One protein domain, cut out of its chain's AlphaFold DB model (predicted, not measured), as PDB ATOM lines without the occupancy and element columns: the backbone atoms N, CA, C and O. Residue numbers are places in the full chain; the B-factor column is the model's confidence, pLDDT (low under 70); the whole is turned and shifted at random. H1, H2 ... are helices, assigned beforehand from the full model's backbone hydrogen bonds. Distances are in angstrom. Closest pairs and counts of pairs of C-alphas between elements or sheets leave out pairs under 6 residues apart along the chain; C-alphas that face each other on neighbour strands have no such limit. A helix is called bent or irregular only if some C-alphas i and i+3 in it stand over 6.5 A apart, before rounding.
ATOM      1  N   ASP A 157     -33.779  15.703  46.405       72.81
ATOM      2  CA  ASP A 157     -33.272  15.335  45.080       72.81
ATOM      3  C   ASP A 157     -32.361  16.451  44.554       72.81
ATOM      4  O   ASP A 157     -32.728  17.632  44.545       72.81
ATOM      5  N   ALA A 158     -31.192  16.068  44.037       68.44
ATOM      6  CA  ALA A 158     -30.212  16.964  43.433       68.44
ATOM      7  C   ALA A 158     -30.829  17.888  42.370       68.44
ATOM      8  O   ALA A 158     -30.457  19.060  42.270       68.44
ATOM      9  N   LYS A 159     -31.814  17.401  41.603       73.88
ATOM     10  CA  LYS A 159     -32.506  18.214  40.594       73.88
ATOM     11  C   LYS A 159     -33.362  19.320  41.216       73.88
ATOM     12  O   LYS A 159     -33.429  20.422  40.665       73.88
ATOM     13  N   GLN A 160     -34.016  19.042  42.346       70.31
ATOM     14  CA  GLN A 160     -34.793  20.046  43.074       70.31
ATOM     15  C   GLN A 160     -33.867  21.059  43.741       70.31
ATOM     16  O   GLN A 160     -34.079  22.254  43.551       70.31
ATOM     17  N   ARG A 161     -32.784  20.606  44.392       70.81
ATOM     18  CA  ARG A 161     -31.755  21.500  44.949       70.81
ATOM     19  C   ARG A 161     -31.228  22.465  43.893       70.81
ATOM     20  O   ARG A 161     -31.301  23.673  44.081       70.81
ATOM     21  N   GLN A 162     -30.827  21.960  42.725       72.69
ATOM     22  CA  GLN A 162     -30.326  22.800  41.635       72.69
ATOM     23  C   GLN A 162     -31.358  23.836  41.158       72.69
ATOM     24  O   GLN A 162     -31.008  24.991  40.903       72.69
ATOM     25  N   LYS A 163     -32.634  23.446  41.046       75.75
ATOM     26  CA  LYS A 163     -33.712  24.364  40.660       75.75
ATOM     27  C   LYS A 163     -33.925  25.451  41.716       75.75
ATOM     28  O   LYS A 163     -34.079  26.616  41.364       75.75
ATOM     29  N   MET A 164     -33.894  25.083  42.991       71.56
ATOM     30  CA  MET A 164     -34.059  26.011  44.109       71.56
ATOM     31  C   MET A 164     -32.896  26.993  44.220       71.56
ATOM     32  O   MET A 164     -33.128  28.191  44.358       71.56
ATOM     33  N   THR A 165     -31.661  26.512  44.064       72.06
ATOM     34  CA  THR A 165     -30.458  27.348  43.997       72.06
ATOM     35  C   THR A 165     -30.536  28.344  42.846       72.06
ATOM     36  O   THR A 165     -30.246  29.528  43.024       72.06
ATOM     37  N   ALA A 166     -30.985  27.904  41.667       75.56
ATOM     38  CA  ALA A 166     -31.158  28.791  40.522       75.56
ATOM     39  C   ALA A 166     -32.206  29.890  40.780       75.56
ATOM     40  O   ALA A 166     -31.942  31.058  40.487       75.56
ATOM     41  N   GLU A 167     -33.367  29.545  41.347       75.56
ATOM     42  CA  GLU A 167     -34.411  30.520  41.703       75.56
ATOM     43  C   GLU A 167     -33.931  31.511  42.771       75.56
ATOM     44  O   GLU A 167     -34.116  32.721  42.615       75.56
ATOM     45  N   PHE A 168     -33.229  31.033  43.801       74.38
ATOM     46  CA  PHE A 168     -32.661  31.892  44.836       74.38
ATOM     47  C   PHE A 168     -31.677  32.914  44.255       74.38
ATOM     48  O   PHE A 168     -31.825  34.117  44.474       74.38
ATOM     49  N   TYR A 169     -30.706  32.476  43.446       74.38
ATOM     50  CA  TYR A 169     -29.762  33.406  42.822       74.38
ATOM     51  C   TYR A 169     -30.450  34.383  41.862       74.38
ATOM     52  O   TYR A 169     -30.026  35.536  41.759       74.38
ATOM     53  N   ASN A 170     -31.517  33.969  41.175       76.88
ATOM     54  CA  ASN A 170     -32.314  34.879  40.352       76.88
ATOM     55  C   ASN A 170     -33.021  35.950  41.197       76.88
ATOM     56  O   ASN A 170     -33.041  37.115  40.796       76.88
ATOM     57  N   LEU A 171     -33.562  35.583  42.363       74.19
ATOM     58  CA  LEU A 171     -34.164  36.525  43.306       74.19
ATOM     59  C   LEU A 171     -33.124  37.520  43.836       74.19
ATOM     60  O   LEU A 171     -33.324  38.728  43.721       74.19
ATOM     61  N   VAL A 172     -31.985  37.023  44.330       73.69
ATOM     62  CA  VAL A 172     -30.894  37.866  44.845       73.69
ATOM     63  C   VAL A 172     -30.399  38.830  43.767       73.69
ATOM     64  O   VAL A 172     -30.224  40.011  44.045       73.69
ATOM     65  N   ARG A 173     -30.238  38.383  42.513       76.56
ATOM     66  CA  ARG A 173     -29.848  39.269  41.398       76.56
ATOM     67  C   ARG A 173     -30.850  40.401  41.166       76.56
ATOM     68  O   ARG A 173     -30.428  41.537  40.966       76.56
ATOM     69  N   LYS A 174     -32.156  40.115  41.207       79.88
ATOM     70  CA  LYS A 174     -33.200  41.145  41.062       79.88
ATOM     71  C   LYS A 174     -33.172  42.151  42.215       79.88
ATOM     72  O   LYS A 174     -33.308  43.352  41.978       79.88
ATOM     73  N   GLU A 175     -32.976  41.687  43.449       75.94
ATOM     74  CA  GLU A 175     -32.854  42.579  44.609       75.94
ATOM     75  C   GLU A 175     -31.587  43.439  44.537       75.94
ATOM     76  O   GLU A 175     -31.666  44.646  44.763       75.94
ATOM     77  N   VAL A 176     -30.450  42.857  44.137       75.00
ATOM     78  CA  VAL A 176     -29.200  43.592  43.891       75.00
ATOM     79  C   VAL A 176     -29.422  44.693  42.858       75.00
ATOM     80  O   VAL A 176     -29.080  45.838  43.137       75.00
ATOM     81  N   GLN A 177     -30.043  44.385  41.716       78.50
ATOM     82  CA  GLN A 177     -30.347  45.388  40.693       78.50
ATOM     83  C   GLN A 177     -31.236  46.510  41.253       78.50
ATOM     84  O   GLN A 177     -30.944  47.690  41.076       78.50
ATOM     85  N   THR A 178     -32.281  46.158  42.004       80.06
ATOM     86  CA  THR A 178     -33.192  47.139  42.616       80.06
ATOM     87  C   THR A 178     -32.460  48.053  43.605       80.06
ATOM     88  O   THR A 178     -32.721  49.257  43.665       80.06
ATOM     89  N   TYR A 179     -31.550  47.504  44.416       77.88
ATOM     90  CA  TYR A 179     -30.751  48.286  45.359       77.88
ATOM     91  C   TYR A 179     -29.675  49.122  44.668       77.88
ATOM     92  O   TYR A 179     -29.444  50.246  45.114       77.88
ATOM     93  N   GLN A 180     -29.090  48.641  43.566       72.06
ATOM     94  CA  GLN A 180     -28.191  49.421  42.711       72.06
ATOM     95  C   GLN A 180     -28.912  50.638  42.126       72.06
ATOM     96  O   GLN A 180     -28.480  51.762  42.365       72.06
ATOM     97  N   GLU A 181     -30.067  50.443  41.484       79.81
ATOM     98  CA  GLU A 181     -30.881  51.537  40.937       79.81
ATOM     99  C   GLU A 181     -31.268  52.550  42.029       79.81
ATOM    100  O   GLU A 181     -31.229  53.765  41.827       79.81
ATOM    101  N   ARG A 182     -31.618  52.080  43.234       75.50
ATOM    102  CA  ARG A 182     -31.916  52.967  44.371       75.50
ATOM    103  C   ARG A 182     -30.694  53.746  44.847       75.50
ATOM    104  O   ARG A 182     -30.832  54.930  45.152       75.50
ATOM    105  N   ALA A 183     -29.537  53.100  44.945       73.81
ATOM    106  CA  ALA A 183     -28.295  53.741  45.356       73.81
ATOM    107  C   ALA A 183     -27.873  54.809  44.339       73.81
ATOM    108  O   ALA A 183     -27.616  55.945  44.730       73.81
ATOM    109  N   GLU A 184     -27.903  54.487  43.045       74.12
ATOM    110  CA  GLU A 184     -27.630  55.431  41.958       74.12
ATOM    111  C   GLU A 184     -28.571  56.633  42.009       74.12
ATOM    112  O   GLU A 184     -28.117  57.772  41.970       74.12
ATOM    113  N   ASN A 185     -29.876  56.404  42.187       78.38
ATOM    114  CA  ASN A 185     -30.847  57.487  42.327       78.38
ATOM    115  C   ASN A 185     -30.557  58.388  43.537       78.38
ATOM    116  O   ASN A 185     -30.707  59.604  43.444       78.38
ATOM    117  N   LEU A 186     -30.151  57.829  44.680       75.00
ATOM    118  CA  LEU A 186     -29.818  58.629  45.864       75.00
ATOM    119  C   LEU A 186     -28.537  59.448  45.666       75.00
ATOM    120  O   LEU A 186     -28.488  60.600  46.097       75.00
ATOM    121  N   ILE A 187     -27.532  58.870  45.005       73.69
ATOM    122  CA  ILE A 187     -26.249  59.521  44.717       73.69
ATOM    123  C   ILE A 187     -26.435  60.627  43.673       73.69
ATOM    124  O   ILE A 187     -26.055  61.771  43.920       73.69
ATOM    125  N   ASN A 188     -27.080  60.320  42.545       76.38
ATOM    126  CA  ASN A 188     -27.275  61.251  41.430       76.38
ATOM    127  C   ASN A 188     -28.169  62.437  41.811       76.38
ATOM    128  O   ASN A 188     -27.922  63.558  41.373       76.38
ATOM    129  N   ASN A 189     -29.169  62.217  42.669       77.44
ATOM    130  CA  ASN A 189     -30.032  63.287  43.175       77.44
ATOM    131  C   ASN A 189     -29.424  64.043  44.375       77.44
ATOM    132  O   ASN A 189     -30.085  64.914  44.940       77.44
ATOM    133  N   GLY A 190     -28.194  63.715  44.794       72.50
ATOM    134  CA  GLY A 190     -27.484  64.414  45.867       72.50
ATOM    135  C   GLY A 190     -28.174  64.327  47.231       72.50
ATOM    136  O   GLY A 190     -28.248  65.330  47.946       72.50
ATOM    137  N   CYS A 191     -28.714  63.155  47.590       70.12
ATOM    138  CA  CYS A 191     -29.464  62.963  48.832       70.12
ATOM    139  C   CYS A 191     -28.647  63.378  50.071       70.12
ATOM    140  O   CYS A 191     -27.591  62.822  50.351       70.12
ATOM    141  N   GLN A 192     -29.179  64.316  50.861       71.62
ATOM    142  CA  GLN A 192     -28.527  64.827  52.078       71.62
ATOM    143  C   GLN A 192     -28.962  64.089  53.360       71.62
ATOM    144  O   GLN A 192     -28.523  64.419  54.459       71.62
ATOM    145  N   SER A 193     -29.855  63.096  53.257       76.81
ATOM    146  CA  SER A 193     -30.387  62.391  54.428       76.81
ATOM    147  C   SER A 193     -29.554  61.159  54.779       76.81
ATOM    148  O   SER A 193     -29.726  60.083  54.200       76.81
ATOM    149  N   ALA A 194     -28.702  61.289  55.799       77.75
ATOM    150  CA  ALA A 194     -27.914  60.178  56.340       77.75
ATOM    151  C   ALA A 194     -28.783  58.989  56.791       77.75
ATOM    152  O   ALA A 194     -28.415  57.835  56.591       77.75
ATOM    153  N   ALA A 195     -29.975  59.247  57.338       74.12
ATOM    154  CA  ALA A 195     -30.891  58.194  57.776       74.12
ATOM    155  C   ALA A 195     -31.398  57.324  56.613       74.12
ATOM    156  O   ALA A 195     -31.547  56.111  56.766       74.12
ATOM    157  N   VAL A 196     -31.662  57.924  55.447       73.06
ATOM    158  CA  VAL A 196     -32.113  57.188  54.256       73.06
ATOM    159  C   VAL A 196     -30.980  56.331  53.696       73.06
ATOM    160  O   VAL A 196     -31.204  55.158  53.400       73.06
ATOM    161  N   MET A 197     -29.765  56.883  53.622       71.81
ATOM    162  CA  MET A 197     -28.579  56.148  53.170       71.81
ATOM    163  C   MET A 197     -28.246  54.979  54.106       71.81
ATOM    164  O   MET A 197     -28.111  53.851  53.641       71.81
ATOM    165  N   ASN A 198     -28.238  55.202  55.423       75.44
ATOM    166  CA  ASN A 198     -27.983  54.147  56.409       75.44
ATOM    167  C   ASN A 198     -29.020  53.018  56.341       75.44
ATOM    168  O   ASN A 198     -28.662  51.848  56.434       75.44
ATOM    169  N   ARG A 199     -30.303  53.333  56.124       76.06
ATOM    170  CA  ARG A 199     -31.336  52.300  55.925       76.06
ATOM    171  C   ARG A 199     -31.079  51.448  54.686       76.06
ATOM    172  O   ARG A 199     -31.407  50.266  54.704       76.06
ATOM    173  N   LEU A 200     -30.553  52.033  53.610       74.81
ATOM    174  CA  LEU A 200     -30.207  51.277  52.409       74.81
ATOM    175  C   LEU A 200     -28.981  50.388  52.648       74.81
ATOM    176  O   LEU A 200     -29.024  49.227  52.262       74.81
ATOM    177  N   ILE A 201     -27.956  50.894  53.341       76.31
ATOM    178  CA  ILE A 201     -26.768  50.116  53.731       76.31
ATOM    179  C   ILE A 201     -27.179  48.883  54.543       76.31
ATOM    180  O   ILE A 201     -26.899  47.767  54.124       76.31
ATOM    181  N   VAL A 202     -27.969  49.065  55.607       77.56
ATOM    182  CA  VAL A 202     -28.459  47.948  56.437       77.56
ATOM    183  C   VAL A 202     -29.230  46.911  55.610       77.56
ATOM    184  O   VAL A 202     -29.128  45.714  55.857       77.56
ATOM    185  N   ARG A 203     -30.003  47.337  54.602       74.69
ATOM    186  CA  ARG A 203     -30.712  46.400  53.713       74.69
ATOM    187  C   ARG A 203     -29.762  45.606  52.818       74.69
ATOM    188  O   ARG A 203     -30.025  44.432  52.584       74.69
ATOM    189  N   ILE A 204     -28.695  46.234  52.327       75.06
ATOM    190  CA  ILE A 204     -27.666  45.569  51.521       75.06
ATOM    191  C   ILE A 204     -26.889  44.565  52.381       75.06
ATOM    192  O   ILE A 204     -26.697  43.433  51.946       75.06
ATOM    193  N   ASP A 205     -26.525  44.936  53.610       75.06
ATOM    194  CA  ASP A 205     -25.842  44.040  54.551       75.06
ATOM    195  C   ASP A 205     -26.712  42.819  54.877       75.06
ATOM    196  O   ASP A 205     -26.271  41.679  54.734       75.06
ATOM    197  N   ASN A 206     -27.998  43.035  55.177       76.75
ATOM    198  CA  ASN A 206     -28.951  41.947  55.400       76.75
ATOM    199  C   ASN A 206     -29.079  41.015  54.181       76.75
ATOM    200  O   ASN A 206     -29.255  39.807  54.344       76.75
ATOM    201  N   LEU A 207     -29.016  41.550  52.956       75.25
ATOM    202  CA  LEU A 207     -29.039  40.739  51.735       75.25
ATOM    203  C   LEU A 207     -27.761  39.899  51.595       75.25
ATOM    204  O   LEU A 207     -27.829  38.732  51.204       75.25
ATOM    205  N   HIS A 208     -26.606  40.465  51.946       73.06
ATOM    206  CA  HIS A 208     -25.337  39.745  51.948       73.06
ATOM    207  C   HIS A 208     -25.333  38.603  52.976       73.06
ATOM    208  O   HIS A 208     -24.944  37.481  52.649       73.06
ATOM    209  N   ASP A 209     -25.840  38.850  54.184       78.88
ATOM    210  CA  ASP A 209     -25.972  37.825  55.222       78.88
ATOM    211  C   ASP A 209     -26.935  36.709  54.809       78.88
ATOM    212  O   ASP A 209     -26.633  35.532  55.005       78.88
ATOM    213  N   LYS A 210     -28.064  37.048  54.170       75.31
ATOM    214  CA  LYS A 210     -28.989  36.053  53.601       75.31
ATOM    215  C   LYS A 210     -28.315  35.183  52.548       75.31
ATOM    216  O   LYS A 210     -28.475  33.966  52.578       75.31
ATOM    217  N   LYS A 211     -27.551  35.791  51.634       76.94
ATOM    218  CA  LYS A 211     -26.776  35.060  50.624       76.94
ATOM    219  C   LYS A 211     -25.794  34.092  51.289       76.94
ATOM    220  O   LYS A 211     -25.772  32.924  50.926       76.94
ATOM    221  N   ARG A 212     -25.020  34.563  52.271       78.81
ATOM    222  CA  ARG A 212     -24.041  33.735  52.981       78.81
ATOM    223  C   ARG A 212     -24.698  32.557  53.695       78.81
ATOM    224  O   ARG A 212     -24.274  31.431  53.496       78.81
ATOM    225  N   LYS A 213     -25.759  32.805  54.469       74.44
ATOM    226  CA  LYS A 213     -26.512  31.742  55.156       74.44
ATOM    227  C   LYS A 213     -27.057  30.700  54.181       74.44
ATOM    228  O   LYS A 213     -27.026  29.516  54.483       74.44
ATOM    229  N   TYR A 214     -27.539  31.138  53.017       73.00
ATOM    230  CA  TYR A 214     -28.007  30.236  51.968       73.00
ATOM    231  C   TYR A 214     -26.877  29.357  51.424       73.00
ATOM    232  O   TYR A 214     -27.045  28.150  51.292       73.00
ATOM    233  N   GLU A 215     -25.727  29.955  51.113       74.12
ATOM    234  CA  GLU A 215     -24.553  29.221  50.631       74.12
ATOM    235  C   GLU A 215     -24.061  28.219  51.686       74.12
ATOM    236  O   GLU A 215     -23.887  27.049  51.359       74.12
ATOM    237  N   ASP A 216     -23.961  28.633  52.953       75.00
ATOM    238  CA  ASP A 216     -23.558  27.772  54.071       75.00
ATOM    239  C   ASP A 216     -24.520  26.582  54.258       75.00
ATOM    240  O   ASP A 216     -24.069  25.454  54.454       75.00
ATOM    241  N   LEU A 217     -25.836  26.800  54.140       68.25
ATOM    242  CA  LEU A 217     -26.851  25.749  54.265       68.25
ATOM    243  C   LEU A 217     -26.685  24.653  53.200       68.25
ATOM    244  O   LEU A 217     -26.707  23.465  53.512       68.25
ATOM    245  N   PHE A 218     -26.502  25.049  51.939       64.06
ATOM    246  CA  PHE A 218     -26.333  24.098  50.837       64.06
ATOM    247  C   PHE A 218     -24.939  23.459  50.815       64.06
ATOM    248  O   PHE A 218     -24.782  22.360  50.284       64.06
ATOM    249  N   GLN A 219     -23.931  24.124  51.385       63.06
ATOM    250  CA  GLN A 219     -22.570  23.602  51.481       63.06
ATOM    251  C   GLN A 219     -22.430  22.583  52.629       63.06
ATOM    252  O   GLN A 219     -21.800  21.546  52.441       63.06
ATOM    253  N   GLN A 220     -23.110  22.797  53.763       55.00
ATOM    254  CA  GLN A 220     -23.155  21.840  54.882       55.00
ATOM    255  C   GLN A 220     -23.826  20.499  54.529       55.00
ATOM    256  O   GLN A 220     -23.485  19.477  55.121       55.00
ATOM    257  N   GLU A 221     -24.738  20.462  53.553       50.81
ATOM    258  CA  GLU A 221     -25.372  19.211  53.098       50.81
ATOM    259  C   GLU A 221     -24.513  18.404  52.097       50.81
ATOM    260  O   GLU A 221     -24.814  17.238  51.838       50.81
ATOM    261  N   LEU A 222     -23.433  18.981  51.553       49.81
ATOM    262  CA  LEU A 222     -22.469  18.286  50.682       49.81
ATOM    263  C   LEU A 222     -21.312  17.657  51.480       49.81
ATOM    264  O   LEU A 222     -20.967  16.502  51.233       49.81
ATOM    265  N   ASP A 223     -20.772  18.370  52.474       52.91
ATOM    266  CA  ASP A 223     -19.575  17.930  53.212       52.91
ATOM    267  C   ASP A 223     -19.828  16.701  54.109       52.91
ATOM    268  O   ASP A 223     -18.966  15.830  54.225       52.91
ATOM    269  N   ALA A 224     -21.028  16.557  54.688       50.22
ATOM    270  CA  ALA A 224     -21.350  15.410  55.547       50.22
ATOM    271  C   ALA A 224     -21.323  14.065  54.792       50.22
ATOM    272  O   ALA A 224     -20.962  13.036  55.361       50.22
ATOM    273  N   LEU A 225     -21.668  14.069  53.500       53.78
ATOM    274  CA  LEU A 225     -21.613  12.878  52.654       53.78
ATOM    275  C   LEU A 225     -20.178  12.607  52.177       53.78
ATOM    276  O   LEU A 225     -19.756  11.453  52.109       53.78
ATOM    277  N   ASP A 226     -19.414  13.660  51.886       55.09
ATOM    278  CA  ASP A 226     -18.018  13.546  51.462       55.09
ATOM    279  C   ASP A 226     -17.106  13.033  52.589       55.09
ATOM    280  O   ASP A 226     -16.238  12.196  52.327       55.09
ATOM    281  N   ASP A 227     -17.340  13.421  53.845       57.94
ATOM    282  CA  ASP A 227     -16.626  12.883  55.013       57.94
ATOM    283  C   ASP A 227     -16.931  11.387  55.246       57.94
ATOM    284  O   ASP A 227     -16.036  10.579  55.546       57.94
ATOM    285  N   GLU A 228     -18.185  10.971  55.040       63.12
ATOM    286  CA  GLU A 228     -18.585   9.559  55.080       63.12
ATOM    287  C   GLU A 228     -17.953   8.755  53.925       63.12
ATOM    288  O   GLU A 228     -17.445   7.647  54.141       63.12
ATOM    289  N   PHE A 229     -17.885   9.317  52.710       63.22
ATOM    290  CA  PHE A 229     -17.224   8.688  51.559       63.22
ATOM    291  C   PHE A 229     -15.698   8.631  51.693       63.22
ATOM    292  O   PHE A 229     -15.093   7.635  51.284       63.22
ATOM    293  N   GLN A 230     -15.059   9.636  52.296       66.56
ATOM    294  CA  GLN A 230     -13.632   9.587  52.628       66.56
ATOM    295  C   GLN A 230     -13.341   8.464  53.623       66.56
ATOM    296  O   GLN A 230     -12.417   7.669  53.416       66.56
ATOM    297  N   THR A 231     -14.174   8.337  54.657       76.88
ATOM    298  CA  THR A 231     -14.073   7.256  55.644       76.88
ATOM    299  C   THR A 231     -14.239   5.881  54.983       76.88
ATOM    300  O   THR A 231     -13.463   4.957  55.246       76.88
ATOM    301  N   LEU A 232     -15.185   5.742  54.050       76.62
ATOM    302  CA  LEU A 232     -15.368   4.518  53.264       76.62
ATOM    303  C   LEU A 232     -14.159   4.217  52.358       76.62
ATOM    304  O   LEU A 232     -13.734   3.063  52.252       76.62
ATOM    305  N   GLY A 233     -13.568   5.243  51.742       70.75
ATOM    306  CA  GLY A 233     -12.362   5.127  50.920       70.75
ATOM    307  C   GLY A 233     -11.158   4.578  51.691       70.75
ATOM    308  O   GLY A 233     -10.436   3.718  51.175       70.75
ATOM    309  N   LEU A 234     -10.987   4.992  52.951       83.81
ATOM    310  CA  LEU A 234      -9.950   4.464  53.845       83.81
ATOM    311  C   LEU A 234     -10.158   2.970  54.148       83.81
ATOM    312  O   LEU A 234      -9.206   2.188  54.086       83.81
ATOM    313  N   PHE A 235     -11.398   2.535  54.398       80.19
ATOM    314  CA  PHE A 235     -11.702   1.113  54.607       80.19
ATOM    315  C   PHE A 235     -11.440   0.258  53.363       80.19
ATOM    316  O   PHE A 235     -10.947  -0.868  53.475       80.19
ATOM    317  N   VAL A 236     -11.732   0.782  52.170       83.00
ATOM    318  CA  VAL A 236     -11.438   0.095  50.904       83.00
ATOM    319  C   VAL A 236      -9.930  -0.063  50.698       83.00
ATOM    320  O   VAL A 236      -9.491  -1.158  50.335       83.00
ATOM    321  N   GLN A 237      -9.127   0.973  50.970       81.81
ATOM    322  CA  GLN A 237      -7.662   0.879  50.897       81.81
ATOM    323  C   GLN A 237      -7.105  -0.172  51.864       81.81
ATOM    324  O   GLN A 237      -6.318  -1.029  51.457       81.81
ATOM    325  N   GLU A 238      -7.559  -0.169  53.117       88.25
ATOM    326  CA  GLU A 238      -7.127  -1.149  54.118       88.25
ATOM    327  C   GLU A 238      -7.480  -2.587  53.696       88.25
ATOM    328  O   GLU A 238      -6.656  -3.504  53.788       88.25
ATOM    329  N   MET A 239      -8.683  -2.806  53.150       82.00
ATOM    330  CA  MET A 239      -9.071  -4.114  52.620       82.00
ATOM    331  C   MET A 239      -8.207  -4.537  51.427       82.00
ATOM    332  O   MET A 239      -7.803  -5.700  51.350       82.00
ATOM    333  N   GLN A 240      -7.878  -3.626  50.510       78.88
ATOM    334  CA  GLN A 240      -7.010  -3.923  49.366       78.88
ATOM    335  C   GLN A 240      -5.609  -4.353  49.811       78.88
ATOM    336  O   GLN A 240      -5.107  -5.363  49.310       78.88
ATOM    337  N   ILE A 241      -5.018  -3.659  50.788       84.44
ATOM    338  CA  ILE A 241      -3.704  -3.999  51.355       84.44
ATOM    339  C   ILE A 241      -3.731  -5.412  51.949       84.44
ATOM    340  O   ILE A 241      -2.893  -6.253  51.612       84.44
ATOM    341  N   ARG A 242      -4.740  -5.725  52.769       80.81
ATOM    342  CA  ARG A 242      -4.888  -7.061  53.375       80.81
ATOM    343  C   ARG A 242      -5.083  -8.152  52.329       80.81
ATOM    344  O   ARG A 242      -4.464  -9.210  52.411       80.81
ATOM    345  N   THR A 243      -5.896  -7.891  51.309       76.75
ATOM    346  CA  THR A 243      -6.154  -8.852  50.225       76.75
ATOM    347  C   THR A 243      -4.896  -9.125  49.399       76.75
ATOM    348  O   THR A 243      -4.653 -10.271  49.015       76.75
ATOM    349  N   GLN A 244      -4.067  -8.106  49.150       72.38
ATOM    350  CA  GLN A 244      -2.759  -8.283  48.513       72.38
ATOM    351  C   GLN A 244      -1.815  -9.101  49.402       72.38
ATOM    352  O   GLN A 244      -1.189 -10.035  48.907       72.38
ATOM    353  N   GLY A 245      -1.794  -8.839  50.712       71.44
ATOM    354  CA  GLY A 245      -1.042  -9.639  51.685       71.44
ATOM    355  C   GLY A 245      -1.419 -11.126  51.664       71.44
ATOM    356  O   GLY A 245      -0.543 -11.986  51.576       71.44
ATOM    357  N   PHE A 246      -2.718 -11.442  51.646       71.00
ATOM    358  CA  PHE A 246      -3.199 -12.828  51.562       71.00
ATOM    359  C   PHE A 246      -2.878 -13.506  50.223       71.00
ATOM    360  O   PHE A 246      -2.649 -14.714  50.184       71.00
TER     361      PHE A 246
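Overview. This is residues 157 to 246 of the 252 residues of an uncharacterized protein of Clostridiaceae bacterium (UniProt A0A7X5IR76). A long helical hairpin: the long helix H2 runs the whole length, the shorter H1 folds back beside its first part, and residues 219 to 246 of H2 stick out past it as a free arm. The 90 printed residues hold H1 then H2 and no named strand, all helix. The whole is an extended rod, spanning 81 by 26 by 16 A, with a radius of gyration of the C-alphas of 23.6 A.

Along the chain. H2, residues 194 to 246, is 77.2 A long, from C-alpha 194 at (-27.914, 60.178, 56.340) to C-alpha 246 at (-3.199, -12.828, 51.562). It has a kink of 26 degrees near residue 221; it is neither bent nor irregular, but only just: C-alphas 221 and 224 are 6.1 A apart. H1, residues 158 to 188, is 44.4 A long and begins at (-30.212, 16.964, 43.433).

Arrangement. H2 touches H1 with residues 197 to 211 alone, and H1 touches it with residues 172 to 186 alone. Their closest C-alphas, of Tyr 179 and Ile 204, are 7.4 A apart. They form a helical hairpin, at a shallow tilt of 28 degrees, opposite ways. Every O i to N i+4 pair is within hydrogen-bond range in H1, and 45 of 49 in H2.

Size, cuts and confidence. The C-alphas farthest apart, of Gln 192 and Phe 246, are 81.7 A apart. The printed part has no cut, and the link from H1 to H2 is tight. Mean pLDDT of the printed part is 73.0; residue 158 and residues 217 to 230 are under 70.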